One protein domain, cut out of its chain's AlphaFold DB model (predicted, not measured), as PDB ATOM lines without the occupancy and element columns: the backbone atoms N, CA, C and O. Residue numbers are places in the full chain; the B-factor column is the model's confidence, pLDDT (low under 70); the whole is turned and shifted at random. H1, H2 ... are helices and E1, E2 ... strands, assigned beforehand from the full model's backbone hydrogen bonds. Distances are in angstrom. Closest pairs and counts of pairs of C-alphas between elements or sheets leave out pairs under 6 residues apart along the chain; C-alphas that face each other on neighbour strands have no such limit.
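What this domain is: This is residues 456 to 648 of the 652 residues of an uncharacterized protein of Proteobacteria bacterium (UniProt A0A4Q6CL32). With little regular structure, the chain winds in stacked turns, a solenoid whose short parallel strands build three sheets, with H2 and H3 capping the end away from E1. Of 193 printed residues, 68 are in named elements, in order E1 E2 E3 H1 E4 to E13 H2 H3: mixed, compact, radius of gyration of the C-alphas 17.6 A, spans 59 by 30 by 22 A.

How they stand to each other: E1, residues 458 to 460, E2, 472 to 474, and E4, 492 to 494, are parallel neighbours in that order; N 459 and O 472, 3.0 A, are within hydrogen-bond range. So are N 541 and O 560, 2.8 A, in the twisted parallel sheet E3, 477 to 480, E5, 497 to 500, E7, 520 to 522, E9, 536 to 543, E11, 557 to 563, E13, 581 to 583. E6, 505 to 508, E8, 525 to 529, E10, 548 to 550, and E12, 568 to 570, pair likewise: N 507 and O 527, 2.9 A. H1, 483 to 486, is not on these sheets. H2, 632 to 635, and H3, 640 to 646, are close but not clearly touching, closest C-alphas Met 635 and Arg 643, 7.3 A. Every O i to N i+4 pair in H3 is within range; H1 and H2 are too short for one.

Where its parts are: E1 begins at C-alpha 458 (168.676, 217.529, 116.963). E9, 16.0 A long, bends by 94 degrees at residue 539; E11 is 16.4 A long. H3 ends at C-alpha 646 (196.355, 240.502, 149.118).

The domain as a whole: The printed part has no cut. E1 to E2, E6 to E7 and E13 to H2 are long links. Residues 590 to 592 and 647 to 648 are under pLDDT 70.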
ATOM      1  N   GLU A 456     164.500 214.808 115.129       93.88
ATOM      2  CA  GLU A 456     164.760 215.617 113.938       93.88
ATOM      3  C   GLU A 456     165.148 217.064 114.292       93.88
ATOM      4  O   GLU A 456     165.851 217.710 113.528       93.88
ATOM      5  N   GLU A 457     164.775 217.550 115.482       95.75
ATOM      6  CA  GLU A 457     165.157 218.875 116.003       95.75
ATOM      7  C   GLU A 457     166.588 218.872 116.597       95.75
ATOM      8  O   GLU A 457     167.005 219.846 117.237       95.75
ATOM      9  N   ILE A 458     167.344 217.779 116.399       96.56
ATOM     10  CA  ILE A 458     168.676 217.529 116.963       96.56
ATOM     11  C   ILE A 458     169.688 217.225 115.854       96.56
ATOM     12  O   ILE A 458     169.522 216.284 115.072       96.56
ATOM     13  N   THR A 459     170.800 217.961 115.842       96.81
ATOM     14  CA  THR A 459     171.932 217.749 114.918       96.81
ATOM     15  C   THR A 459     173.230 217.466 115.670       96.81
ATOM     16  O   THR A 459     173.414 217.930 116.794       96.81
ATOM     17  N   ILE A 460     174.142 216.708 115.058       95.31
ATOM     18  CA  ILE A 460     175.443 216.340 115.633       95.31
ATOM     19  C   ILE A 460     176.582 216.717 114.681       95.31
ATOM     20  O   ILE A 460     176.584 216.334 113.512       95.31
ATOM     21  N   GLY A 461     177.571 217.456 115.188       93.81
ATOM     22  CA  GLY A 461     178.776 217.863 114.463       93.81
ATOM     23  C   GLY A 461     178.485 218.421 113.063       93.81
ATOM     24  O   GLY A 461     177.804 219.429 112.897       93.81
ATOM     25  N   ASN A 462     178.969 217.735 112.028       92.19
ATOM     26  CA  ASN A 462     178.865 218.203 110.644       92.19
ATOM     27  C   ASN A 462     177.452 218.110 110.032       92.19
ATOM     28  O   ASN A 462     177.279 218.474 108.865       92.19
ATOM     29  N   GLU A 463     176.442 217.636 110.768       93.31
ATOM     30  CA  GLU A 463     175.043 217.635 110.321       93.31
ATOM     31  C   GLU A 463     174.418 219.037 110.289       93.31
ATOM     32  O   GLU A 463     173.562 219.281 109.449       93.31
ATOM     33  N   PHE A 464     174.838 219.965 111.158       93.50
ATOM     34  CA  PHE A 464     174.147 221.248 111.344       93.50
ATOM     35  C   PHE A 464     174.074 222.109 110.073       93.50
ATOM     36  O   PHE A 464     175.101 222.418 109.457       93.50
ATOM     37  N   ARG A 465     172.870 222.574 109.719       89.81
ATOM     38  CA  ARG A 465     172.640 223.621 108.713       89.81
ATOM     39  C   ARG A 465     171.760 224.726 109.298       89.81
ATOM     40  O   ARG A 465     170.895 224.491 110.137       89.81
ATOM     41  N   PHE A 466     171.972 225.951 108.826       88.62
ATOM     42  CA  PHE A 466     171.138 227.093 109.195       88.62
ATOM     43  C   PHE A 466     169.739 226.979 108.567       88.62
ATOM     44  O   PHE A 466     169.642 226.762 107.360       88.62
ATOM     45  N   GLY A 467     168.686 227.235 109.349       76.44
ATOM     46  CA  GLY A 467     167.298 227.293 108.860       76.44
ATOM     47  C   GLY A 467     166.519 225.970 108.877       76.44
ATOM     48  O   GLY A 467     165.464 225.888 108.257       76.44
ATOM     49  N   GLU A 468     167.030 224.932 109.547       78.25
ATOM     50  CA  GLU A 468     166.380 223.610 109.645       78.25
ATOM     51  C   GLU A 468     165.495 223.437 110.902       78.25
ATOM     52  O   GLU A 468     165.121 222.318 111.237       78.25
ATOM     53  N   GLY A 469     165.162 224.512 111.635       88.19
ATOM     54  CA  GLY A 469     164.356 224.416 112.867       88.19
ATOM     55  C   GLY A 469     165.028 223.631 114.009       88.19
ATOM     56  O   GLY A 469     164.355 223.106 114.899       88.19
ATOM     57  N   VAL A 470     166.359 223.519 113.974       94.06
ATOM     58  CA  VAL A 470     167.169 222.798 114.967       94.06
ATOM     59  C   VAL A 470     167.024 223.458 116.339       94.06
ATOM     60  O   VAL A 470     167.319 224.640 116.487       94.06
ATOM     61  N   LYS A 471     166.661 222.689 117.368       95.88
ATOM     62  CA  LYS A 471     166.643 223.156 118.766       95.88
ATOM     63  C   LYS A 471     167.944 222.842 119.491       95.88
ATOM     64  O   LYS A 471     168.445 223.678 120.240       95.88
ATOM     65  N   VAL A 472     168.503 221.653 119.261       96.69
ATOM     66  CA  VAL A 472     169.728 221.185 119.921       96.69
ATOM     67  C   VAL A 472     170.800 220.852 118.889       96.69
ATOM     68  O   VAL A 472     170.584 220.066 117.968       96.69
ATOM     69  N   HIS A 473     171.991 221.406 119.086       97.06
ATOM     70  CA  HIS A 473     173.195 220.973 118.396       97.06
ATOM     71  C   HIS A 473     174.169 220.306 119.371       97.06
ATOM     72  O   HIS A 473     174.407 220.833 120.455       97.06
ATOM     73  N   ILE A 474     174.748 219.164 118.996       96.12
ATOM     74  CA  ILE A 474     175.755 218.440 119.784       96.12
ATOM     75  C   ILE A 474     177.081 218.475 119.021       96.12
ATOM     76  O   ILE A 474     177.223 217.837 117.979       96.12
ATOM     77  N   GLY A 475     178.061 219.204 119.546       95.31
ATOM     78  CA  GLY A 475     179.293 219.553 118.844       95.31
ATOM     79  C   GLY A 475     179.561 221.055 118.877       95.31
ATOM     80  O   GLY A 475     178.714 221.844 119.298       95.31
ATOM     81  N   SER A 476     180.767 221.439 118.464       96.94
ATOM     82  CA  SER A 476     181.208 222.834 118.463       96.94
ATOM     83  C   SER A 476     180.841 223.538 117.150       96.94
ATOM     84  O   SER A 476     180.962 222.954 116.070       96.94
ATOM     85  N   LEU A 477     180.428 224.804 117.228       96.50
ATOM     86  CA  LEU A 477     180.041 225.634 116.084       96.50
ATOM     87  C   LEU A 477     181.062 226.744 115.821       96.50
ATOM     88  O   LEU A 477     181.470 227.460 116.732       96.50
ATOM     89  N   ASN A 478     181.394 226.939 114.544       95.19
ATOM     90  CA  ASN A 478     182.142 228.097 114.060       95.19
ATOM     91  C   ASN A 478     181.172 229.036 113.332       95.19
ATOM     92  O   ASN A 478     180.579 228.650 112.323       95.19
ATOM     93  N   LEU A 479     180.995 230.250 113.847       93.56
ATOM     94  CA  LEU A 479     180.042 231.251 113.362       93.56
ATOM     95  C   LEU A 479     180.762 232.545 112.967       93.56
ATOM     96  O   LEU A 479     181.836 232.859 113.477       93.56
ATOM     97  N   ARG A 480     180.135 233.346 112.101       91.94
ATOM     98  CA  ARG A 480     180.549 234.735 111.839       91.94
ATOM     99  C   ARG A 480     179.540 235.705 112.438       91.94
ATOM    100  O   ARG A 480     178.376 235.355 112.632       91.94
ATOM    101  N   TYR A 481     179.935 236.958 112.648       88.81
ATOM    102  CA  TYR A 481     179.027 237.997 113.160       88.81
ATOM    103  C   TYR A 481     177.804 238.256 112.274       88.81
ATOM    104  O   TYR A 481     176.732 238.585 112.786       88.81
ATOM    105  N   SER A 482     177.924 238.050 110.961       87.88
ATOM    106  CA  SER A 482     176.790 238.098 110.034       87.88
ATOM    107  C   SER A 482     175.783 236.970 110.273       87.88
ATOM    108  O   SER A 482     174.577 237.188 110.134       87.88
ATOM    109  N   ASP A 483     176.237 235.789 110.701       91.06
ATOM    110  CA  ASP A 483     175.344 234.663 110.956       91.06
ATOM    111  C   ASP A 483     174.441 234.939 112.184       91.06
ATOM    112  O   ASP A 483     173.262 234.598 112.156       91.06
ATOM    113  N   LEU A 484     174.913 235.710 113.178       88.56
ATOM    114  CA  LEU A 484     174.117 236.145 114.347       88.56
ATOM    115  C   LEU A 484     172.937 237.079 114.015       88.56
ATOM    116  O   LEU A 484     172.055 237.284 114.851       88.56
ATOM    117  N   ARG A 485     172.941 237.722 112.841       83.56
ATOM    118  CA  ARG A 485     171.902 238.690 112.436       83.56
ATOM    119  C   ARG A 485     170.908 238.109 111.435       83.56
ATOM    120  O   ARG A 485     169.754 238.531 111.422       83.56
ATOM    121  N   TYR A 486     171.359 237.171 110.601       82.00
ATOM    122  CA  TYR A 486     170.636 236.734 109.401       82.00
ATOM    123  C   TYR A 486     170.401 235.218 109.314       82.00
ATOM    124  O   TYR A 486     169.833 234.756 108.325       82.00
ATOM    125  N   ARG A 487     170.834 234.430 110.307       88.81
ATOM    126  CA  ARG A 487     170.593 232.980 110.365       88.81
ATOM    127  C   ARG A 487     169.720 232.604 111.553       88.81
ATOM    128  O   ARG A 487     169.694 233.282 112.576       88.81
ATOM    129  N   GLU A 488     169.054 231.469 111.410       90.56
ATOM    130  CA  GLU A 488     168.499 230.725 112.533       90.56
ATOM    131  C   GLU A 488     169.607 229.854 113.143       90.56
ATOM    132  O   GLU A 488     170.284 229.107 112.429       90.56
ATOM    133  N   LEU A 489     169.817 230.002 114.451       93.56
ATOM    134  CA  LEU A 489     170.781 229.251 115.258       93.56
ATOM    135  C   LEU A 489     170.023 228.284 116.177       93.56
ATOM    136  O   LEU A 489     168.884 228.589 116.535       93.56
ATOM    137  N   PRO A 490     170.642 227.171 116.611       94.94
ATOM    138  CA  PRO A 490     170.021 226.284 117.583       94.94
ATOM    139  C   PRO A 490     169.800 226.998 118.919       94.94
ATOM    140  O   PRO A 490     170.617 227.822 119.338       94.94
ATOM    141  N   GLU A 491     168.719 226.654 119.619       94.94
ATOM    142  CA  GLU A 491     168.459 227.177 120.965       94.94
ATOM    143  C   GLU A 491     169.549 226.760 121.961       94.94
ATOM    144  O   GLU A 491     169.901 227.533 122.853       94.94
ATOM    145  N   MET A 492     170.081 225.543 121.822       96.06
ATOM    146  CA  MET A 492     171.071 224.970 122.729       96.06
ATOM    147  C   MET A 492     172.224 224.320 121.962       96.06
ATOM    148  O   MET A 492     172.003 223.538 121.035       96.06
ATOM    149  N   VAL A 493     173.459 224.601 122.382       97.12
ATOM    150  CA  VAL A 493     174.685 224.001 121.830       97.12
ATOM    151  C   VAL A 493     175.403 223.206 122.917       97.12
ATOM    152  O   VAL A 493     175.715 223.748 123.972       97.12
ATOM    153  N   PHE A 494     175.690 221.932 122.661       96.06
ATOM    154  CA  PHE A 494     176.461 221.036 123.527       96.06
ATOM    155  C   PHE A 494     177.860 220.834 122.954       96.06
ATOM    156  O   PHE A 494     178.190 219.789 122.391       96.06
ATOM    157  N   GLY A 495     178.645 221.898 123.073       95.12
ATOM    158  CA  GLY A 495     179.986 222.076 122.541       95.12
ATOM    159  C   GLY A 495     180.348 223.559 122.567       95.12
ATOM    160  O   GLY A 495     179.577 224.384 123.067       95.12
ATOM    161  N   ASP A 496     181.513 223.892 122.032       97.69
ATOM    162  CA  ASP A 496     182.035 225.259 122.057       97.69
ATOM    163  C   ASP A 496     181.471 226.086 120.900       97.69
ATOM    164  O   ASP A 496     181.211 225.573 119.812       97.69
ATOM    165  N   VAL A 497     181.314 227.390 121.096       97.94
ATOM    166  CA  VAL A 497     180.929 228.320 120.034       97.94
ATOM    167  C   VAL A 497     182.056 229.319 119.828       97.94
ATOM    168  O   VAL A 497     182.299 230.188 120.667       97.94
ATOM    169  N   LEU A 498     182.728 229.208 118.684       96.81
ATOM    170  CA  LEU A 498     183.689 230.193 118.205       96.81
ATOM    171  C   LEU A 498     182.986 231.157 117.251       96.81
ATOM    172  O   LEU A 498     182.370 230.742 116.270       96.81
ATOM    173  N   ILE A 499     183.107 232.453 117.525       94.50
ATOM    174  CA  ILE A 499     182.605 233.532 116.681       94.50
ATOM    175  C   ILE A 499     183.785 234.413 116.287       94.50
ATOM    176  O   ILE A 499     184.478 234.947 117.153       94.50
ATOM    177  N   SER A 500     184.024 234.563 114.989       91.50
ATOM    178  CA  SER A 500     185.134 235.362 114.465       91.50
ATOM    179  C   SER A 500     184.766 236.076 113.165       91.50
ATOM    180  O   SER A 500     183.731 235.812 112.543       91.50
ATOM    181  N   SER A 501     185.618 237.009 112.750       84.00
ATOM    182  CA  SER A 501     185.534 237.666 111.446       84.00
ATOM    183  C   SER A 501     186.934 237.965 110.927       84.00
ATOM    184  O   SER A 501     187.888 238.047 111.692       84.00
ATOM    185  N   MET A 502     187.070 238.129 109.613       77.62
ATOM    186  CA  MET A 502     188.359 238.472 108.996       77.62
ATOM    187  C   MET A 502     188.760 239.934 109.230       77.62
ATOM    188  O   MET A 502     189.893 240.311 108.936       77.62
ATOM    189  N   VAL A 503     187.834 240.765 109.715       76.88
ATOM    190  CA  VAL A 503     188.055 242.180 110.018       76.88
ATOM    191  C   VAL A 503     187.456 242.529 111.383       76.88
ATOM    192  O   VAL A 503     186.432 241.953 111.748       76.88
ATOM    193  N   PRO A 504     188.042 243.482 112.131       77.94
ATOM    194  CA  PRO A 504     187.488 243.896 113.413       77.94
ATOM    195  C   PRO A 504     186.108 244.565 113.261       77.94
ATOM    196  O   PRO A 504     185.987 245.600 112.605       77.94
ATOM    197  N   GLU A 505     185.067 244.002 113.880       77.38
ATOM    198  CA  GLU A 505     183.673 244.451 113.715       77.38
ATOM    199  C   GLU A 505     183.105 245.227 114.917       77.38
ATOM    200  O   GLU A 505     183.454 244.988 116.076       77.38
ATOM    201  N   ALA A 506     182.163 246.134 114.635       84.56
ATOM    202  CA  ALA A 506     181.281 246.749 115.626       84.56
ATOM    203  C   ALA A 506     179.921 246.026 115.615       84.56
ATOM    204  O   ALA A 506     179.168 246.079 114.633       84.56
ATOM    205  N   LEU A 507     179.601 245.332 116.707       86.44
ATOM    206  CA  LEU A 507     178.416 244.490 116.815       86.44
ATOM    207  C   LEU A 507     177.261 245.252 117.477       86.44
ATOM    208  O   LEU A 507     177.341 245.628 118.645       86.44
ATOM    209  N   ARG A 508     176.177 245.460 116.721       85.81
ATOM    210  CA  ARG A 508     174.919 246.044 117.207       85.81
ATOM    211  C   ARG A 508     173.816 244.997 117.164       85.81
ATOM    212  O   ARG A 508     173.379 244.623 116.076       85.81
ATOM    213  N   GLY A 509     173.404 244.531 118.341       81.00
ATOM    214  CA  GLY A 509     172.490 243.400 118.493       81.00
ATOM    215  C   GLY A 509     173.004 242.096 117.861       81.00
ATOM    216  O   GLY A 509     174.138 241.991 117.393       81.00
ATOM    217  N   GLY A 510     172.140 241.086 117.860       82.38
ATOM    218  CA  GLY A 510     172.423 239.740 117.358       82.38
ATOM    219  C   GLY A 510     171.696 238.691 118.194       82.38
ATOM    220  O   GLY A 510     171.408 238.925 119.368       82.38
ATOM    221  N   LYS A 511     171.377 237.550 117.586       85.81
ATOM    222  CA  LYS A 511     170.837 236.376 118.272       85.81
ATOM    223  C   LYS A 511     171.967 235.374 118.477       85.81
ATOM    224  O   LYS A 511     172.629 234.985 117.521       85.81
ATOM    225  N   LEU A 512     172.176 234.977 119.725       91.88
ATOM    226  CA  LEU A 512     173.042 233.868 120.123       91.88
ATOM    227  C   LEU A 512     172.155 232.683 120.551       91.88
ATOM    228  O   LEU A 512     170.978 232.909 120.859       91.88
ATOM    229  N   PRO A 513     172.678 231.443 120.595       94.81
ATOM    230  CA  PRO A 513     171.998 230.334 121.260       94.81
ATOM    231  C   PRO A 513     171.589 230.724 122.685       94.81
ATOM    232  O   PRO A 513     172.311 231.455 123.363       94.81
ATOM    233  N   ARG A 514     170.446 230.233 123.166       95.25
ATOM    234  CA  ARG A 514     169.969 230.510 124.529       95.25
ATOM    235  C   ARG A 514     170.868 229.866 125.585       95.25
ATOM    236  O   ARG A 514     171.065 230.457 126.644       95.25
ATOM    237  N   ALA A 515     171.443 228.699 125.296       95.50
ATOM    238  CA  ALA A 515     172.419 228.042 126.162       95.50
ATOM    239  C   ALA A 515     173.580 227.425 125.369       95.50
ATOM    240  O   ALA A 515     173.385 226.837 124.306       95.50
ATOM    241  N   ILE A 516     174.786 227.528 125.923       96.88
ATOM    242  CA  ILE A 516     176.013 226.923 125.405       96.88
ATOM    243  C   ILE A 516     176.630 226.093 126.534       96.88
ATOM    244  O   ILE A 516     177.029 226.622 127.570       96.88
ATOM    245  N   TYR A 517     176.704 224.780 126.351       94.31
ATOM    246  CA  TYR A 517     177.282 223.819 127.291       94.31
ATOM    247  C   TYR A 517     178.752 223.520 126.942       94.31
ATOM    248  O   TYR A 517     179.176 222.370 126.864       94.31
ATOM    249  N   GLY A 518     179.505 224.595 126.715       94.38
ATOM    250  CA  GLY A 518     180.922 224.644 126.348       94.38
ATOM    251  C   GLY A 518     181.431 226.083 126.468       94.38
ATOM    252  O   GLY A 518     180.788 226.909 127.131       94.38
ATOM    253  N   ASP A 519     182.555 226.393 125.830       97.25
ATOM    254  CA  ASP A 519     183.111 227.749 125.792       97.25
ATOM    255  C   ASP A 519     182.374 228.641 124.772       97.25
ATOM    256  O   ASP A 519     181.938 228.182 123.715       97.25
ATOM    257  N   LEU A 520     182.270 229.945 125.050       97.69
ATOM    258  CA  LEU A 520     181.864 230.967 124.078       97.69
ATOM    259  C   LEU A 520     183.045 231.904 123.821       97.69
ATOM    260  O   LEU A 520     183.381 232.746 124.652       97.69
ATOM    261  N   THR A 521     183.657 231.765 122.649       97.25
ATOM    262  CA  THR A 521     184.844 232.517 122.229       97.25
ATOM    263  C   THR A 521     184.456 233.536 121.163       97.25
ATOM    264  O   THR A 521     183.983 233.159 120.095       97.25
ATOM    265  N   MET A 522     184.672 234.826 121.424       94.31
ATOM    266  CA  MET A 522     184.408 235.916 120.476       94.31
ATOM    267  C   MET A 522     185.708 236.650 120.125       94.31
ATOM    268  O   MET A 522     186.322 237.316 120.965       94.31
ATOM    269  N   LEU A 523     186.135 236.518 118.869       91.50
ATOM    270  CA  LEU A 523     187.349 237.122 118.318       91.50
ATOM    271  C   LEU A 523     187.005 238.298 117.401       91.50
ATOM    272  O   LEU A 523     185.941 238.321 116.792       91.50
ATOM    273  N   ASP A 524     187.901 239.277 117.292       88.06
ATOM    274  CA  ASP A 524     187.809 240.334 116.268       88.06
ATOM    275  C   ASP A 524     186.533 241.200 116.340       88.06
ATOM    276  O   ASP A 524     186.039 241.722 115.347       88.06
ATOM    277  N   VAL A 525     185.997 241.403 117.546       87.62
ATOM    278  CA  VAL A 525     184.889 242.332 117.825       87.62
ATOM    279  C   VAL A 525     185.406 243.512 118.640       87.62
ATOM    280  O   VAL A 525     185.787 243.343 119.795       87.62
ATOM    281  N   VAL A 526     185.430 244.708 118.048       87.88
ATOM    282  CA  VAL A 526     185.983 245.945 118.641       87.88
ATOM    283  C   VAL A 526     185.025 246.562 119.650       87.88
ATOM    284  O   VAL A 526     185.450 247.079 120.684       87.88
ATOM    285  N   SER A 527     183.727 246.522 119.362       89.38
ATOM    286  CA  SER A 527     182.698 247.070 120.238       89.38
ATOM    287  C   SER A 527     181.403 246.271 120.171       89.38
ATOM    288  O   SER A 527     181.072 245.679 119.143       89.38
ATOM    289  N   MET A 528     180.672 246.262 121.286       90.75
ATOM    290  CA  MET A 528     179.363 245.623 121.411       90.75
ATOM    291  C   MET A 528     178.346 246.608 121.980       90.75
ATOM    292  O   MET A 528     178.587 247.231 123.016       90.75
ATOM    293  N   GLU A 529     177.191 246.710 121.332       90.69
ATOM    294  CA  GLU A 529     176.074 247.542 121.767       90.69
ATOM    295  C   GLU A 529     174.749 246.777 121.611       90.69
ATOM    296  O   GLU A 529     174.504 246.142 120.583       90.69
ATOM    297  N   ASP A 530     173.917 246.796 122.657       87.56
ATOM    298  CA  ASP A 530     172.611 246.108 122.727       87.56
ATOM    299  C   ASP A 530     172.649 244.586 122.444       87.56
ATOM    300  O   ASP A 530     171.653 243.980 122.041       87.56
ATOM    301  N   LEU A 531     173.797 243.938 122.673       87.44
ATOM    302  CA  LEU A 531     173.941 242.484 122.568       87.44
ATOM    303  C   LEU A 531     173.436 241.781 123.840       87.44
ATOM    304  O   LEU A 531     173.805 242.142 124.961       87.44
ATOM    305  N   THR A 532     172.635 240.731 123.651       84.75
ATOM    306  CA  THR A 532     172.214 239.812 124.719       84.75
ATOM    307  C   THR A 532     172.977 238.498 124.572       84.75
ATOM    308  O   THR A 532     172.861 237.837 123.542       84.75
ATOM    309  N   PHE A 533     173.768 238.139 125.583       91.94
ATOM    310  CA  PHE A 533     174.458 236.849 125.645       91.94
ATOM    311  C   PHE A 533     173.494 235.688 125.977       91.94
ATOM    312  O   PHE A 533     172.379 235.946 126.439       91.94
ATOM    313  N   PRO A 534     173.911 234.418 125.775       94.81
ATOM    314  CA  PRO A 534     173.170 233.242 126.236       94.81
ATOM    315  C   PRO A 534     172.823 233.330 127.726       94.81
ATOM    316  O   PRO A 534     173.583 233.896 128.507       94.81
ATOM    317  N   GLU A 535     171.729 232.703 128.157       94.69
ATOM    318  CA  GLU A 535     171.387 232.563 129.581       94.69
ATOM    319  C   GLU A 535     172.455 231.748 130.332       94.69
ATOM    320  O   GLU A 535     172.766 232.033 131.494       94.69
ATOM    321  N   VAL A 536     173.033 230.754 129.645       94.00
ATOM    322  CA  VAL A 536     174.039 229.821 130.166       94.00
ATOM    323  C   VAL A 536     175.224 229.723 129.205       94.00
ATOM    324  O   VAL A 536     175.035 229.438 128.024       94.00
ATOM    325  N   VAL A 537     176.439 229.879 129.731       96.38
ATOM    326  CA  VAL A 537     177.704 229.465 129.099       96.38
ATOM    327  C   VAL A 537     178.439 228.586 130.112       96.38
ATOM    328  O   VAL A 537     178.981 229.091 131.088       96.38
ATOM    329  N   ALA A 538     178.395 227.262 129.960       91.88
ATOM    330  CA  ALA A 538     178.904 226.345 130.986       91.88
ATOM    331  C   ALA A 538     180.433 226.412 131.159       91.88
ATOM    332  O   ALA A 538     180.927 226.162 132.259       91.88
ATOM    333  N   GLY A 539     181.158 226.748 130.090       93.44
ATOM    334  CA  GLY A 539     182.598 226.977 130.091       93.44
ATOM    335  C   GLY A 539     182.974 228.456 130.222       93.44
ATOM    336  O   GLY A 539     182.342 229.238 130.937       93.44
ATOM    337  N   THR A 540     184.033 228.847 129.529       96.38
ATOM    338  CA  THR A 540     184.583 230.201 129.523       96.38
ATOM    339  C   THR A 540     183.854 231.087 128.516       96.38
ATOM    340  O   THR A 540     183.770 230.762 127.334       96.38
ATOM    341  N   LEU A 541     183.394 232.260 128.955       97.06
ATOM    342  CA  LEU A 541     183.141 233.388 128.064       97.06
ATOM    343  C   LEU A 541     184.461 234.135 127.837       97.06
ATOM    344  O   LEU A 541     184.948 234.821 128.738       97.06
ATOM    345  N   TYR A 542     185.023 234.016 126.639       96.38
ATOM    346  CA  TYR A 542     186.272 234.662 126.242       96.38
ATOM    347  C   TYR A 542     186.036 235.706 125.143       96.38
ATOM    348  O   TYR A 542     185.442 235.409 124.106       96.38
ATOM    349  N   VAL A 543     186.538 236.927 125.349       93.56
ATOM    350  CA  VAL A 543     186.444 238.029 124.378       93.56
ATOM    351  C   VAL A 543     187.791 238.753 124.264       93.56
ATOM    352  O   VAL A 543     188.227 239.438 125.193       93.56
ATOM    353  N   SER A 544     188.457 238.623 123.113       87.44
ATOM    354  CA  SER A 544     189.854 239.067 122.936       87.44
ATOM    355  C   SER A 544     190.025 240.529 122.513       87.44
ATOM    356  O   SER A 544     190.986 241.190 122.902       87.44
ATOM    357  N   HIS A 545     189.114 241.064 121.694       85.94
ATOM    358  CA  HIS A 545     189.347 242.335 120.987       85.94
ATOM    359  C   HIS A 545     188.408 243.489 121.353       85.94
ATOM    360  O   HIS A 545     188.593 244.597 120.848       85.94
ATOM    361  N   THR A 546     187.453 243.276 122.262       86.31
ATOM    362  CA  THR A 546     186.451 244.300 122.583       86.31
ATOM    363  C   THR A 546     187.013 245.389 123.472       86.31
ATOM    364  O   THR A 546     187.347 245.147 124.625       86.31
ATOM    365  N   VAL A 547     187.049 246.600 122.921       86.25
ATOM    366  CA  VAL A 547     187.488 247.840 123.564       86.25
ATOM    367  C   VAL A 547     186.338 248.514 124.314       86.25
ATOM    368  O   VAL A 547     186.568 249.123 125.359       86.25
ATOM    369  N   SER A 548     185.101 248.400 123.814       88.06
ATOM    370  CA  SER A 548     183.922 249.071 124.383       88.06
ATOM    371  C   SER A 548     182.686 248.165 124.412       88.06
ATOM    372  O   SER A 548     182.308 247.588 123.392       88.06
ATOM    373  N   MET A 549     182.034 248.064 125.572       90.19
ATOM    374  CA  MET A 549     180.749 247.375 125.755       90.19
ATOM    375  C   MET A 549     179.697 248.345 126.301       90.19
ATOM    376  O   MET A 549     179.923 248.991 127.327       90.19
ATOM    377  N   LYS A 550     178.535 248.432 125.639       88.75
ATOM    378  CA  LYS A 550     177.435 249.340 126.014       88.75
ATOM    379  C   LYS A 550     176.099 248.603 126.089       88.75
ATOM    380  O   LYS A 550     175.670 247.995 125.111       88.75
ATOM    381  N   ARG A 551     175.442 248.668 127.253       87.81
ATOM    382  CA  ARG A 551     174.149 248.011 127.549       87.81
ATOM    383  C   ARG A 551     174.164 246.488 127.321       87.81
ATOM    384  O   ARG A 551     173.149 245.885 126.982       87.81
ATOM    385  N   VAL A 552     175.325 245.861 127.527       88.06
ATOM    386  CA  VAL A 552     175.537 244.416 127.358       88.06
ATOM    387  C   VAL A 552     175.164 243.668 128.641       88.06
ATOM    388  O   VAL A 552     175.616 244.008 129.736       88.06
ATOM    389  N   LYS A 553     174.372 242.601 128.503       87.12
ATOM    390  CA  LYS A 553     174.105 241.640 129.585       87.12
ATOM    391  C   LYS A 553     174.938 240.389 129.329       87.12
ATOM    392  O   LYS A 553     174.750 239.769 128.285       87.12
ATOM    393  N   LEU A 554     175.840 240.046 130.248       91.06
ATOM    394  CA  LEU A 554     176.594 238.788 130.212       91.06
ATOM    395  C   LEU A 554     175.695 237.608 130.653       91.06
ATOM    396  O   LEU A 554     174.608 237.857 131.188       91.06
ATOM    397  N   PRO A 555     176.109 236.341 130.442       94.19
ATOM    398  CA  PRO A 555     175.314 235.178 130.830       94.19
ATOM    399  C   PRO A 555     174.940 235.174 132.309       94.19
ATOM    400  O   PRO A 555     175.748 235.554 133.153       94.19
ATOM    401  N   ALA A 556     173.735 234.697 132.631       92.12
ATOM    402  CA  ALA A 556     173.260 234.582 134.011       92.12
ATOM    403  C   ALA A 556     173.951 233.436 134.771       92.12
ATOM    404  O   ALA A 556     174.124 233.509 135.988       92.12
ATOM    405  N   ARG A 557     174.371 232.387 134.050       91.38
ATOM    406  CA  ARG A 557     175.270 231.327 134.526       91.38
ATOM    407  C   ARG A 557     176.476 231.258 133.593       91.38
ATOM    408  O   ARG A 557     176.302 231.009 132.402       91.38
ATOM    409  N   VAL A 558     177.679 231.445 134.130       93.88
ATOM    410  CA  VAL A 558     178.940 231.339 133.381       93.88
ATOM    411  C   VAL A 558     179.952 230.482 134.142       93.88
ATOM    412  O   VAL A 558     180.000 230.561 135.371       93.88
ATOM    413  N   GLY A 559     180.757 229.689 133.431       91.75
ATOM    414  CA  GLY A 559     181.913 228.990 133.996       91.75
ATOM    415  C   GLY A 559     182.988 229.984 134.428       91.75
ATOM    416  O   GLY A 559     183.121 230.239 135.616       91.75
ATOM    417  N   SER A 560     183.686 230.619 133.485       95.94
ATOM    418  CA  SER A 560     184.658 231.702 133.756       95.94
ATOM    419  C   SER A 560     184.471 232.869 132.777       95.94
ATOM    420  O   SER A 560     183.931 232.684 131.690       95.94
ATOM    421  N   ILE A 561     184.908 234.079 133.136       96.44
ATOM    422  CA  ILE A 561     184.872 235.263 132.258       96.44
ATOM    423  C   ILE A 561     186.296 235.759 132.006       96.44
ATOM    424  O   ILE A 561     187.013 236.083 132.950       96.44
ATOM    425  N   THR A 562     186.671 235.916 130.736       95.94
ATOM    426  CA  THR A 562     187.947 236.515 130.325       95.94
ATOM    427  C   THR A 562     187.714 237.571 129.245       95.94
ATOM    428  O   THR A 562     187.346 237.243 128.119       95.94
ATOM    429  N   LEU A 563     187.948 238.845 129.572       93.38
ATOM    430  CA  LEU A 563     187.852 239.976 128.641       93.38
ATOM    431  C   LEU A 563     189.232 240.646 128.542       93.38
ATOM    432  O   LEU A 563     189.719 241.230 129.510       93.38
ATOM    433  N   GLU A 564     189.893 240.552 127.388       89.88
ATOM    434  CA  GLU A 564     191.312 240.932 127.296       89.88
ATOM    435  C   GLU A 564     191.557 242.436 127.133       89.88
ATOM    436  O   GLU A 564     192.491 242.970 127.729       89.88
ATOM    437  N   LYS A 565     190.761 243.120 126.299       87.94
ATOM    438  CA  LYS A 565     191.035 244.495 125.822       87.94
ATOM    439  C   LYS A 565     189.970 245.528 126.213       87.94
ATOM    440  O   LYS A 565     189.937 246.610 125.633       87.94
ATOM    441  N   LEU A 566     189.113 245.201 127.182       87.38
ATOM    442  CA  LEU A 566     188.006 246.062 127.599       87.38
ATOM    443  C   LEU A 566     188.525 247.354 128.246       87.38
ATOM    444  O   LEU A 566     189.095 247.308 129.330       87.38
ATOM    445  N   ASN A 567     188.266 248.498 127.609       82.62
ATOM    446  CA  ASN A 567     188.662 249.827 128.091       82.62
ATOM    447  C   ASN A 567     187.467 250.663 128.583       82.62
ATOM    448  O   ASN A 567     187.636 251.546 129.424       82.62
ATOM    449  N   GLU A 568     186.269 250.423 128.042       81.94
ATOM    450  CA  GLU A 568     185.035 251.148 128.361       81.94
ATOM    451  C   GLU A 568     183.882 250.162 128.608       81.94
ATOM    452  O   GLU A 568     183.585 249.317 127.760       81.94
ATOM    453  N   ALA A 569     183.207 250.291 129.752       83.56
ATOM    454  CA  ALA A 569     182.059 249.464 130.123       83.56
ATOM    455  C   ALA A 569     180.911 250.343 130.643       83.56
ATOM    456  O   ALA A 569     180.978 250.878 131.750       83.56
ATOM    457  N   VAL A 570     179.848 250.488 129.847       83.12
ATOM    458  CA  VAL A 570     178.657 251.281 130.195       83.12
ATOM    459  C   VAL A 570     177.453 250.351 130.320       83.12
ATOM    460  O   VAL A 570     177.100 249.658 129.366       83.12
ATOM    461  N   ASP A 571     176.830 250.325 131.500       80.00
ATOM    462  CA  ASP A 571     175.697 249.449 131.840       80.00
ATOM    463  C   ASP A 571     175.944 247.947 131.591       80.00
ATOM    464  O   ASP A 571     175.022 247.198 131.254       80.00
ATOM    465  N   VAL A 572     177.188 247.490 131.777       84.38
ATOM    466  CA  VAL A 572     177.551 246.069 131.661       84.38
ATOM    467  C   VAL A 572     177.191 245.329 132.947       84.38
ATOM    468  O   VAL A 572     177.643 245.692 134.036       84.38
ATOM    469  N   LYS A 573     176.384 244.270 132.825       83.19
ATOM    470  CA  LYS A 573     175.961 243.433 133.960       83.19
ATOM    471  C   LYS A 573     176.623 242.061 133.896       83.19
ATOM    472  O   LYS A 573     176.368 241.310 132.955       83.19
ATOM    473  N   PHE A 574     177.433 241.750 134.905       89.00
ATOM    474  CA  PHE A 574     177.963 240.409 135.159       89.00
ATOM    475  C   PHE A 574     176.914 239.557 135.902       89.00
ATOM    476  O   PHE A 574     176.004 240.124 136.518       89.00
ATOM    477  N   PRO A 575     177.020 238.216 135.863       91.81
ATOM    478  CA  PRO A 575     176.226 237.337 136.719       91.81
ATOM    479  C   PRO A 575     176.527 237.541 138.207       91.81
ATOM    480  O   PRO A 575     177.595 238.014 138.579       91.81
ATOM    481  N   GLU A 576     175.609 237.098 139.068       92.56
ATOM    482  CA  GLU A 576     175.801 237.085 140.529       92.56
ATOM    483  C   GLU A 576     176.978 236.191 140.966       92.56
ATOM    484  O   GLU A 576     177.621 236.471 141.982       92.56
ATOM    485  N   GLN A 577     177.273 235.125 140.207       92.25
ATOM    486  CA  GLN A 577     178.378 234.200 140.478       92.25
ATOM    487  C   GLN A 577     179.121 233.782 139.203       92.25
ATOM    488  O   GLN A 577     178.508 233.634 138.145       92.25
ATOM    489  N   SER A 578     180.420 233.512 139.333       93.38
ATOM    490  CA  SER A 578     181.264 232.886 138.303       93.38
ATOM    491  C   SER A 578     182.382 232.042 138.935       93.38
ATOM    492  O   SER A 578     182.596 232.091 140.146       93.38
ATOM    493  N   GLY A 579     183.108 231.289 138.110       92.31
ATOM    494  CA  GLY A 579     184.441 230.743 138.376       92.31
ATOM    495  C   GLY A 579     185.484 231.856 138.396       92.31
ATOM    496  O   GLY A 579     185.456 232.673 139.313       92.31
ATOM    497  N   ASP A 580     186.374 231.915 137.406       94.50
ATOM    498  CA  ASP A 580     187.381 232.982 137.294       94.50
ATOM    499  C   ASP A 580     186.805 234.259 136.664       94.50
ATOM    500  O   ASP A 580     185.891 234.207 135.833       94.50
ATOM    501  N   VAL A 581     187.392 235.412 137.000       96.06
ATOM    502  CA  VAL A 581     187.144 236.701 136.336       96.06
ATOM    503  C   VAL A 581     188.473 237.374 135.994       96.06
ATOM    504  O   VAL A 581     189.164 237.892 136.869       96.06
ATOM    505  N   ASN A 582     188.804 237.406 134.704       95.19
ATOM    506  CA  ASN A 582     190.036 237.982 134.167       95.19
ATOM    507  C   ASN A 582     189.718 239.194 133.276       95.19
ATOM    508  O   ASN A 582     189.227 239.031 132.158       95.19
ATOM    509  N   LEU A 583     190.016 240.411 133.736       92.38
ATOM    510  CA  LEU A 583     189.874 241.648 132.952       92.38
ATOM    511  C   LEU A 583     191.264 242.234 132.676       92.38
ATOM    512  O   LEU A 583     191.743 243.113 133.389       92.38
ATOM    513  N   VAL A 584     191.935 241.690 131.657       87.62
ATOM    514  CA  VAL A 584     193.402 241.768 131.522       87.62
ATOM    515  C   VAL A 584     193.910 243.206 131.385       87.62
ATOM    516  O   VAL A 584     194.875 243.562 132.052       87.62
ATOM    517  N   ARG A 585     193.264 244.037 130.554       87.25
ATOM    518  CA  ARG A 585     193.667 245.437 130.295       87.25
ATOM    519  C   ARG A 585     192.674 246.488 130.800       87.25
ATOM    520  O   ARG A 585     192.737 247.637 130.377       87.25
ATOM    521  N   TYR A 586     191.751 246.120 131.689       87.06
ATOM    522  CA  TYR A 586     190.747 247.064 132.182       87.06
ATOM    523  C   TYR A 586     191.348 248.031 133.214       87.06
ATOM    524  O   TYR A 586     191.601 247.657 134.355       87.06
ATOM    525  N   GLU A 587     191.564 249.285 132.808       81.75
ATOM    526  CA  GLU A 587     192.218 250.321 133.630       81.75
ATOM    527  C   GLU A 587     191.306 250.942 134.708       81.75
ATOM    528  O   GLU A 587     191.796 251.421 135.733       81.75
ATOM    529  N   GLY A 588     189.985 250.925 134.491       72.31
ATOM    530  CA  GLY A 588     188.994 251.629 135.317       72.31
ATOM    531  C   GLY A 588     188.879 253.121 134.968       72.31
ATOM    532  O   GLY A 588     189.785 253.913 135.227       72.31
ATOM    533  N   ARG A 589     187.742 253.529 134.384       74.25
ATOM    534  CA  ARG A 589     187.451 254.930 134.015       74.25
ATOM    535  C   ARG A 589     186.275 255.479 134.836       74.25
ATOM    536  O   ARG A 589     185.308 254.741 134.995       74.25
ATOM    537  N   PRO A 590     186.277 256.761 135.265       64.19
ATOM    538  CA  PRO A 590     185.221 257.320 136.127       64.19
ATOM    539  C   PRO A 590     183.794 257.243 135.558       64.19
ATOM    540  O   PRO A 590     182.823 257.270 136.302       64.19
ATOM    541  N   THR A 591     183.655 257.150 134.232       62.34
ATOM    542  CA  THR A 591     182.369 257.019 133.528       62.34
ATOM    543  C   THR A 591     181.919 255.568 133.312       62.34
ATOM    544  O   THR A 591     180.859 255.346 132.732       62.34
ATOM    545  N   SER A 592     182.716 254.576 133.724       68.38
ATOM    546  CA  SER A 592     182.387 253.153 133.591       68.38
ATOM    547  C   SER A 592     181.756 252.625 134.877       68.38
ATOM    548  O   SER A 592     182.363 252.691 135.942       68.38
ATOM    549  N   PHE A 593     180.557 252.053 134.770       72.88
ATOM    550  CA  PHE A 593     179.863 251.413 135.890       72.88
ATOM    551  C   PHE A 593     179.963 249.897 135.752       72.88
ATOM    552  O   PHE A 593     179.112 249.253 135.136       72.88
ATOM    553  N   LEU A 594     181.025 249.329 136.323       80.44
ATOM    554  CA  LEU A 594     181.310 247.900 136.262       80.44
ATOM    555  C   LEU A 594     180.818 247.217 137.540       80.44
ATOM    556  O   LEU A 594     181.313 247.489 138.635       80.44
ATOM    557  N   ARG A 595     179.862 246.295 137.417       85.94
ATOM    558  CA  ARG A 595     179.452 245.435 138.534       85.94
ATOM    559  C   ARG A 595     180.082 244.066 138.350       85.94
ATOM    560  O   ARG A 595     179.686 243.370 137.424       85.94
ATOM    561  N   LEU A 596     181.056 243.715 139.188       89.88
ATOM    562  CA  LEU A 596     181.632 242.367 139.222       89.88
ATOM    563  C   LEU A 596     180.648 241.386 139.899       89.88
ATOM    564  O   LEU A 596     179.751 241.842 140.618       89.88
ATOM    565  N   PRO A 597     180.796 240.062 139.698       93.69
ATOM    566  CA  PRO A 597     180.008 239.061 140.417       93.69
ATOM    567  C   PRO A 597     180.138 239.215 141.931       93.69
ATOM    568  O   PRO A 597     181.206 239.568 142.424       93.69
ATOM    569  N   ARG A 598     179.084 238.904 142.695       93.75
ATOM    570  CA  ARG A 598     179.164 238.915 144.166       93.75
ATOM    571  C   ARG A 598     180.065 237.807 144.693       93.75
ATOM    572  O   ARG A 598     180.806 238.040 145.645       93.75
ATOM    573  N   LYS A 599     180.007 236.620 144.078       92.19
ATOM    574  CA  LYS A 599     180.854 235.477 144.433       92.19
ATOM    575  C   LYS A 599     181.665 234.976 143.239       92.19
ATOM    576  O   LYS A 599     181.111 234.663 142.191       92.19
ATOM    577  N   ILE A 600     182.965 234.819 143.452       93.06
ATOM    578  CA  ILE A 600     183.930 234.312 142.475       93.06
ATOM    579  C   ILE A 600     184.529 233.027 143.056       93.06
ATOM    580  O   ILE A 600     185.103 233.043 144.143       93.06
ATOM    581  N   GLN A 601     184.316 231.892 142.386       89.31
ATOM    582  CA  GLN A 601     184.751 230.567 142.861       89.31
ATOM    583  C   GLN A 601     186.203 230.235 142.479       89.31
ATOM    584  O   GLN A 601     186.771 229.280 143.011       89.31
ATOM    585  N   GLY A 602     186.775 231.002 141.549       90.00
ATOM    586  CA  GLY A 602     188.167 230.927 141.118       90.00
ATOM    587  C   GLY A 602     188.914 232.230 141.394       90.00
ATOM    588  O   GLY A 602     188.679 232.886 142.414       90.00
ATOM    589  N   ASP A 603     189.808 232.597 140.484       92.00
ATOM    590  CA  ASP A 603     190.675 233.768 140.615       92.00
ATOM    591  C   ASP A 603     190.006 235.064 140.124       92.00
ATOM    592  O   ASP A 603     189.204 235.077 139.187       92.00
ATOM    593  N   LEU A 604     190.398 236.189 140.724       94.38
ATOM    594  CA  LEU A 604     190.045 237.544 140.306       94.38
ATOM    595  C   LEU A 604     191.304 238.275 139.831       94.38
ATOM    596  O   LEU A 604     192.123 238.684 140.654       94.38
ATOM    597  N   ARG A 605     191.454 238.486 138.519       94.00
ATOM    598  CA  ARG A 605     192.650 239.117 137.937       94.00
ATOM    599  C   ARG A 605     192.294 240.370 137.140       94.00
ATOM    600  O   ARG A 605     191.681 240.291 136.076       94.00
ATOM    601  N   LEU A 606     192.709 241.532 137.642       92.69
ATOM    602  CA  LEU A 606     192.645 242.815 136.938       92.69
ATOM    603  C   LEU A 606     194.013 243.520 137.042       92.69
ATOM    604  O   LEU A 606     194.143 244.531 137.736       92.69
ATOM    605  N   PRO A 607     195.064 242.990 136.387       90.75
ATOM    606  CA  PRO A 607     196.436 243.452 136.597       90.75
ATOM    607  C   PRO A 607     196.666 244.899 136.133       90.75
ATOM    608  O   PRO A 607     197.537 245.566 136.683       90.75
ATOM    609  N   SER A 608     195.877 245.404 135.175       90.62
ATOM    610  CA  SER A 608     195.917 246.803 134.716       90.62
ATOM    611  C   SER A 608     195.001 247.764 135.484       90.62
ATOM    612  O   SER A 608     194.991 248.950 135.163       90.62
ATOM    613  N   LEU A 609     194.238 247.304 136.483       91.00
ATOM    614  CA  LEU A 609     193.283 248.164 137.181       91.00
ATOM    615  C   LEU A 609     193.994 249.233 138.019       91.00
ATOM    616  O   LEU A 609     194.646 248.913 139.008       91.00
ATOM    617  N   ALA A 610     193.807 250.504 137.662       89.00
ATOM    618  CA  ALA A 610     194.466 251.633 138.317       89.00
ATOM    619  C   ALA A 610     193.570 252.371 139.330       89.00
ATOM    620  O   ALA A 610     194.086 253.115 140.169       89.00
ATOM    621  N   ARG A 611     192.237 252.211 139.251       87.94
ATOM    622  CA  ARG A 611     191.241 252.923 140.080       87.94
ATOM    623  C   ARG A 611     190.023 252.052 140.388       87.94
ATOM    624  O   ARG A 611     189.574 251.307 139.526       87.94
ATOM    625  N   LEU A 612     189.447 252.196 141.584       87.62
ATOM    626  CA  LEU A 612     188.231 251.477 142.011       87.62
ATOM    627  C   LEU A 612     186.927 252.274 141.820       87.62
ATOM    628  O   LEU A 612     185.839 251.755 142.061       87.62
ATOM    629  N   GLU A 613     187.019 253.538 141.403       85.94
ATOM    630  CA  GLU A 613     185.856 254.379 141.106       85.94
ATOM    631  C   GLU A 613     184.973 253.747 140.013       85.94
ATOM    632  O   GLU A 613     185.475 253.279 138.993       85.94
ATOM    633  N   GLY A 614     183.657 253.700 140.246       80.56
ATOM    634  CA  GLY A 614     182.691 253.067 139.336       80.56
ATOM    635  C   GLY A 614     182.610 251.533 139.415       80.56
ATOM    636  O   GLY A 614     181.757 250.942 138.750       80.56
ATOM    637  N   ILE A 615     183.433 250.872 140.242       86.81
ATOM    638  CA  ILE A 615     183.505 249.404 140.320       86.81
ATOM    639  C   ILE A 615     182.818 248.875 141.581       86.81
ATOM    640  O   ILE A 615     183.203 249.190 142.706       86.81
ATOM    641  N   THR A 616     181.828 247.998 141.400       89.06
ATOM    642  CA  THR A 616     181.280 247.192 142.504       89.06
ATOM    643  C   THR A 616     182.162 245.964 142.699       89.06
ATOM    644  O   THR A 616     182.297 245.151 141.786       89.06
ATOM    645  N   GLN A 617     182.780 245.860 143.875       90.75
ATOM    646  CA  GLN A 617     183.687 244.771 144.250       90.75
ATOM    647  C   GLN A 617     182.908 243.503 144.659       90.75
ATOM    648  O   GLN A 617     181.823 243.646 145.230       90.75
ATOM    649  N   PRO A 618     183.457 242.291 144.439       92.19
ATOM    650  CA  PRO A 618     182.871 241.048 144.943       92.19
ATOM    651  C   PRO A 618     182.815 241.026 146.476       92.19
ATOM    652  O   PRO A 618     183.666 241.607 147.151       92.19
ATOM    653  N   GLU A 619     181.829 240.311 147.015       90.94
ATOM    654  CA  GLU A 619     181.695 240.019 148.448       90.94
ATOM    655  C   GLU A 619     182.614 238.857 148.867       90.94
ATOM    656  O   GLU A 619     183.100 238.840 149.997       90.94
ATOM    657  N   HIS A 620     182.868 237.895 147.965       87.56
ATOM    658  CA  HIS A 620     183.674 236.699 148.239       87.56
ATOM    659  C   HIS A 620     184.459 236.220 147.008       87.56
ATOM    660  O   HIS A 620     183.895 236.098 145.918       87.56
ATOM    661  N   VAL A 621     185.736 235.881 147.201       89.75
ATOM    662  CA  VAL A 621     186.615 235.252 146.198       89.75
ATOM    663  C   VAL A 621     187.259 234.020 146.836       89.75
ATOM    664  O   VAL A 621     187.909 234.143 147.873       89.75
ATOM    665  N   ASP A 622     187.048 232.837 146.256       84.25
ATOM    666  CA  ASP A 622     187.610 231.569 146.749       84.25
ATOM    667  C   ASP A 622     189.077 231.347 146.293       84.25
ATOM    668  O   ASP A 622     189.812 230.621 146.967       84.25
ATOM    669  N   GLY A 623     189.499 231.950 145.171       85.56
ATOM    670  CA  GLY A 623     190.853 231.862 144.604       85.56
ATOM    671  C   GLY A 623     191.767 233.059 144.906       85.56
ATOM    672  O   GLY A 623     191.596 233.778 145.892       85.56
ATOM    673  N   ALA A 624     192.779 233.258 144.060       86.69
ATOM    674  CA  ALA A 624     193.744 234.350 144.166       86.69
ATOM    675  C   ALA A 624     193.175 235.685 143.651       86.69
ATOM    676  O   ALA A 624     192.349 235.723 142.740       86.69
ATOM    677  N   VAL A 625     193.663 236.796 144.210       90.44
ATOM    678  CA  VAL A 625     193.302 238.162 143.796       90.44
ATOM    679  C   VAL A 625     194.553 238.877 143.286       90.44
ATOM    680  O   VAL A 625     195.522 239.020 144.027       90.44
ATOM    681  N   GLU A 626     194.523 239.348 142.040       90.56
ATOM    682  CA  GLU A 626     195.637 240.024 141.364       90.56
ATOM    683  C   GLU A 626     195.207 241.422 140.886       90.56
ATOM    684  O   GLU A 626     194.359 241.556 140.002       90.56
ATOM    685  N   LEU A 627     195.781 242.473 141.487       90.81
ATOM    686  CA  LEU A 627     195.391 243.885 141.302       90.81
ATOM    687  C   LEU A 627     196.624 244.808 141.201       90.81
ATOM    688  O   LEU A 627     196.717 245.834 141.876       90.81
ATOM    689  N   ASN A 628     197.604 244.406 140.389       87.50
ATOM    690  CA  ASN A 628     198.985 244.910 140.433       87.50
ATOM    691  C   ASN A 628     199.146 246.418 140.148       87.50
ATOM    692  O   ASN A 628     200.111 247.019 140.613       87.50
ATOM    693  N   ALA A 629     198.231 247.034 139.393       89.62
ATOM    694  CA  ALA A 629     198.286 248.458 139.048       89.62
ATOM    695  C   ALA A 629     197.577 249.396 140.052       89.62
ATOM    696  O   ALA A 629     197.631 250.619 139.879       89.62
ATOM    697  N   LEU A 630     196.931 248.877 141.107       90.38
ATOM    698  CA  LEU A 630     196.282 249.730 142.106       90.38
ATOM    699  C   LEU A 630     197.321 250.456 142.966       90.38
ATOM    700  O   LEU A 630     198.156 249.841 143.627       90.38
ATOM    701  N   SER A 631     197.213 251.784 143.040       89.19
ATOM    702  CA  SER A 631     198.030 252.565 143.973       89.19
ATOM    703  C   SER A 631     197.732 252.193 145.440       89.19
ATOM    704  O   SER A 631     196.595 251.823 145.759       89.19
ATOM    705  N   PRO A 632     198.681 252.386 146.380       87.00
ATOM    706  CA  PRO A 632     198.445 252.136 147.805       87.00
ATOM    707  C   PRO A 632     197.233 252.886 148.377       87.00
ATOM    708  O   PRO A 632     196.569 252.380 149.280       87.00
ATOM    709  N   ALA A 633     196.913 254.068 147.833       88.94
ATOM    710  CA  ALA A 633     195.728 254.839 148.197       88.94
ATOM    711  C   ALA A 633     194.431 254.143 147.748       88.94
ATOM    712  O   ALA A 633     193.501 254.014 148.546       88.94
ATOM    713  N   GLU A 634     194.373 253.625 146.517       89.44
ATOM    714  CA  GLU A 634     193.222 252.847 146.036       89.44
ATOM    715  C   GLU A 634     193.067 251.529 146.802       89.44
ATOM    716  O   GLU A 634     191.956 251.192 147.203       89.44
ATOM    717  N   MET A 635     194.161 250.828 147.127       87.06
ATOM    718  CA  MET A 635     194.110 249.602 147.942       87.06
ATOM    719  C   MET A 635     193.454 249.801 149.322       87.06
ATOM    720  O   MET A 635     192.985 248.833 149.925       87.06
ATOM    721  N   THR A 636     193.389 251.032 149.848       87.75
ATOM    722  CA  THR A 636     192.649 251.313 151.094       87.75
ATOM    723  C   THR A 636     191.130 251.224 150.941       87.75
ATOM    724  O   THR A 636     190.455 250.965 151.936       87.75
ATOM    725  N   LYS A 637     190.612 251.383 149.714       90.38
ATOM    726  CA  LYS A 637     189.184 251.350 149.355       90.38
ATOM    727  C   LYS A 637     188.670 249.933 149.049       90.38
ATOM    728  O   LYS A 637     187.492 249.760 148.733       90.38
ATOM    729  N   LEU A 638     189.539 248.920 149.099       90.12
ATOM    730  CA  LEU A 638     189.145 247.520 148.931       90.12
ATOM    731  C   LEU A 638     188.332 247.020 150.131       90.12
ATOM    732  O   LEU A 638     188.618 247.381 151.276       90.12
ATOM    733  N   GLN A 639     187.364 246.133 149.880       87.69
ATOM    734  CA  GLN A 639     186.647 245.437 150.949       87.69
ATOM    735  C   GLN A 639     187.636 244.691 151.871       87.69
ATOM    736  O   GLN A 639     188.634 244.143 151.385       87.69
ATOM    737  N   PRO A 640     187.374 244.604 153.195       83.50
ATOM    738  CA  PRO A 640     188.316 244.014 154.150       83.50
ATOM    739  C   PRO A 640     188.771 242.589 153.810       83.50
ATOM    740  O   PRO A 640     189.927 242.255 154.054       83.50
ATOM    741  N   GLN A 641     187.890 241.771 153.222       80.75
ATOM    742  CA  GLN A 641     188.185 240.379 152.858       80.75
ATOM    743  C   GLN A 641     189.210 240.295 151.712       80.75
ATOM    744  O   GLN A 641     190.263 239.679 151.872       80.75
ATOM    745  N   LEU A 642     188.968 241.019 150.611       83.44
ATOM    746  CA  LEU A 642     189.898 241.147 149.477       83.44
ATOM    747  C   LEU A 642     191.256 241.710 149.921       83.44
ATOM    748  O   LEU A 642     192.317 241.206 149.552       83.44
ATOM    749  N   ARG A 643     191.233 242.737 150.779       82.25
ATOM    750  CA  ARG A 643     192.450 243.360 151.317       82.25
ATOM    751  C   ARG A 643     193.250 242.421 152.230       82.25
ATOM    752  O   ARG A 643     194.467 242.568 152.325       82.25
ATOM    753  N   ALA A 644     192.597 241.470 152.901       77.06
ATOM    754  CA  ALA A 644     193.268 240.452 153.705       77.06
ATOM    755  C   ALA A 644     193.957 239.389 152.832       77.06
ATOM    756  O   ALA A 644     195.090 239.021 153.129       77.06
ATOM    757  N   GLN A 645     193.327 238.958 151.732       73.81
ATOM    758  CA  GLN A 645     193.919 238.005 150.781       73.81
ATOM    759  C   GLN A 645     195.201 238.562 150.137       73.81
ATOM    760  O   GLN A 645     196.229 237.887 150.122       73.81
ATOM    761  N   LEU A 646     195.188 239.831 149.714       72.94
ATOM    762  CA  LEU A 646     196.355 240.502 149.118       72.94
ATOM    763  C   LEU A 646     197.564 240.630 150.062       72.94
ATOM    764  O   LEU A 646     198.693 240.733 149.595       72.94
ATOM    765  N   ARG A 647     197.358 240.606 151.387       57.75
ATOM    766  CA  ARG A 647     198.441 240.650 152.390       57.75
ATOM    767  C   ARG A 647     199.166 239.316 152.586       57.75
ATOM    768  O   ARG A 647     200.146 239.275 153.323       57.75
ATOM    769  N   LEU A 648     198.671 238.233 151.986       49.56
ATOM    770  CA  LEU A 648     199.240 236.887 152.100       49.56
ATOM    771  C   LEU A 648     200.044 236.469 150.856       49.56
ATOM    772  O   LEU A 648     200.661 235.406 150.862       49.56
TER     773      LEU A 648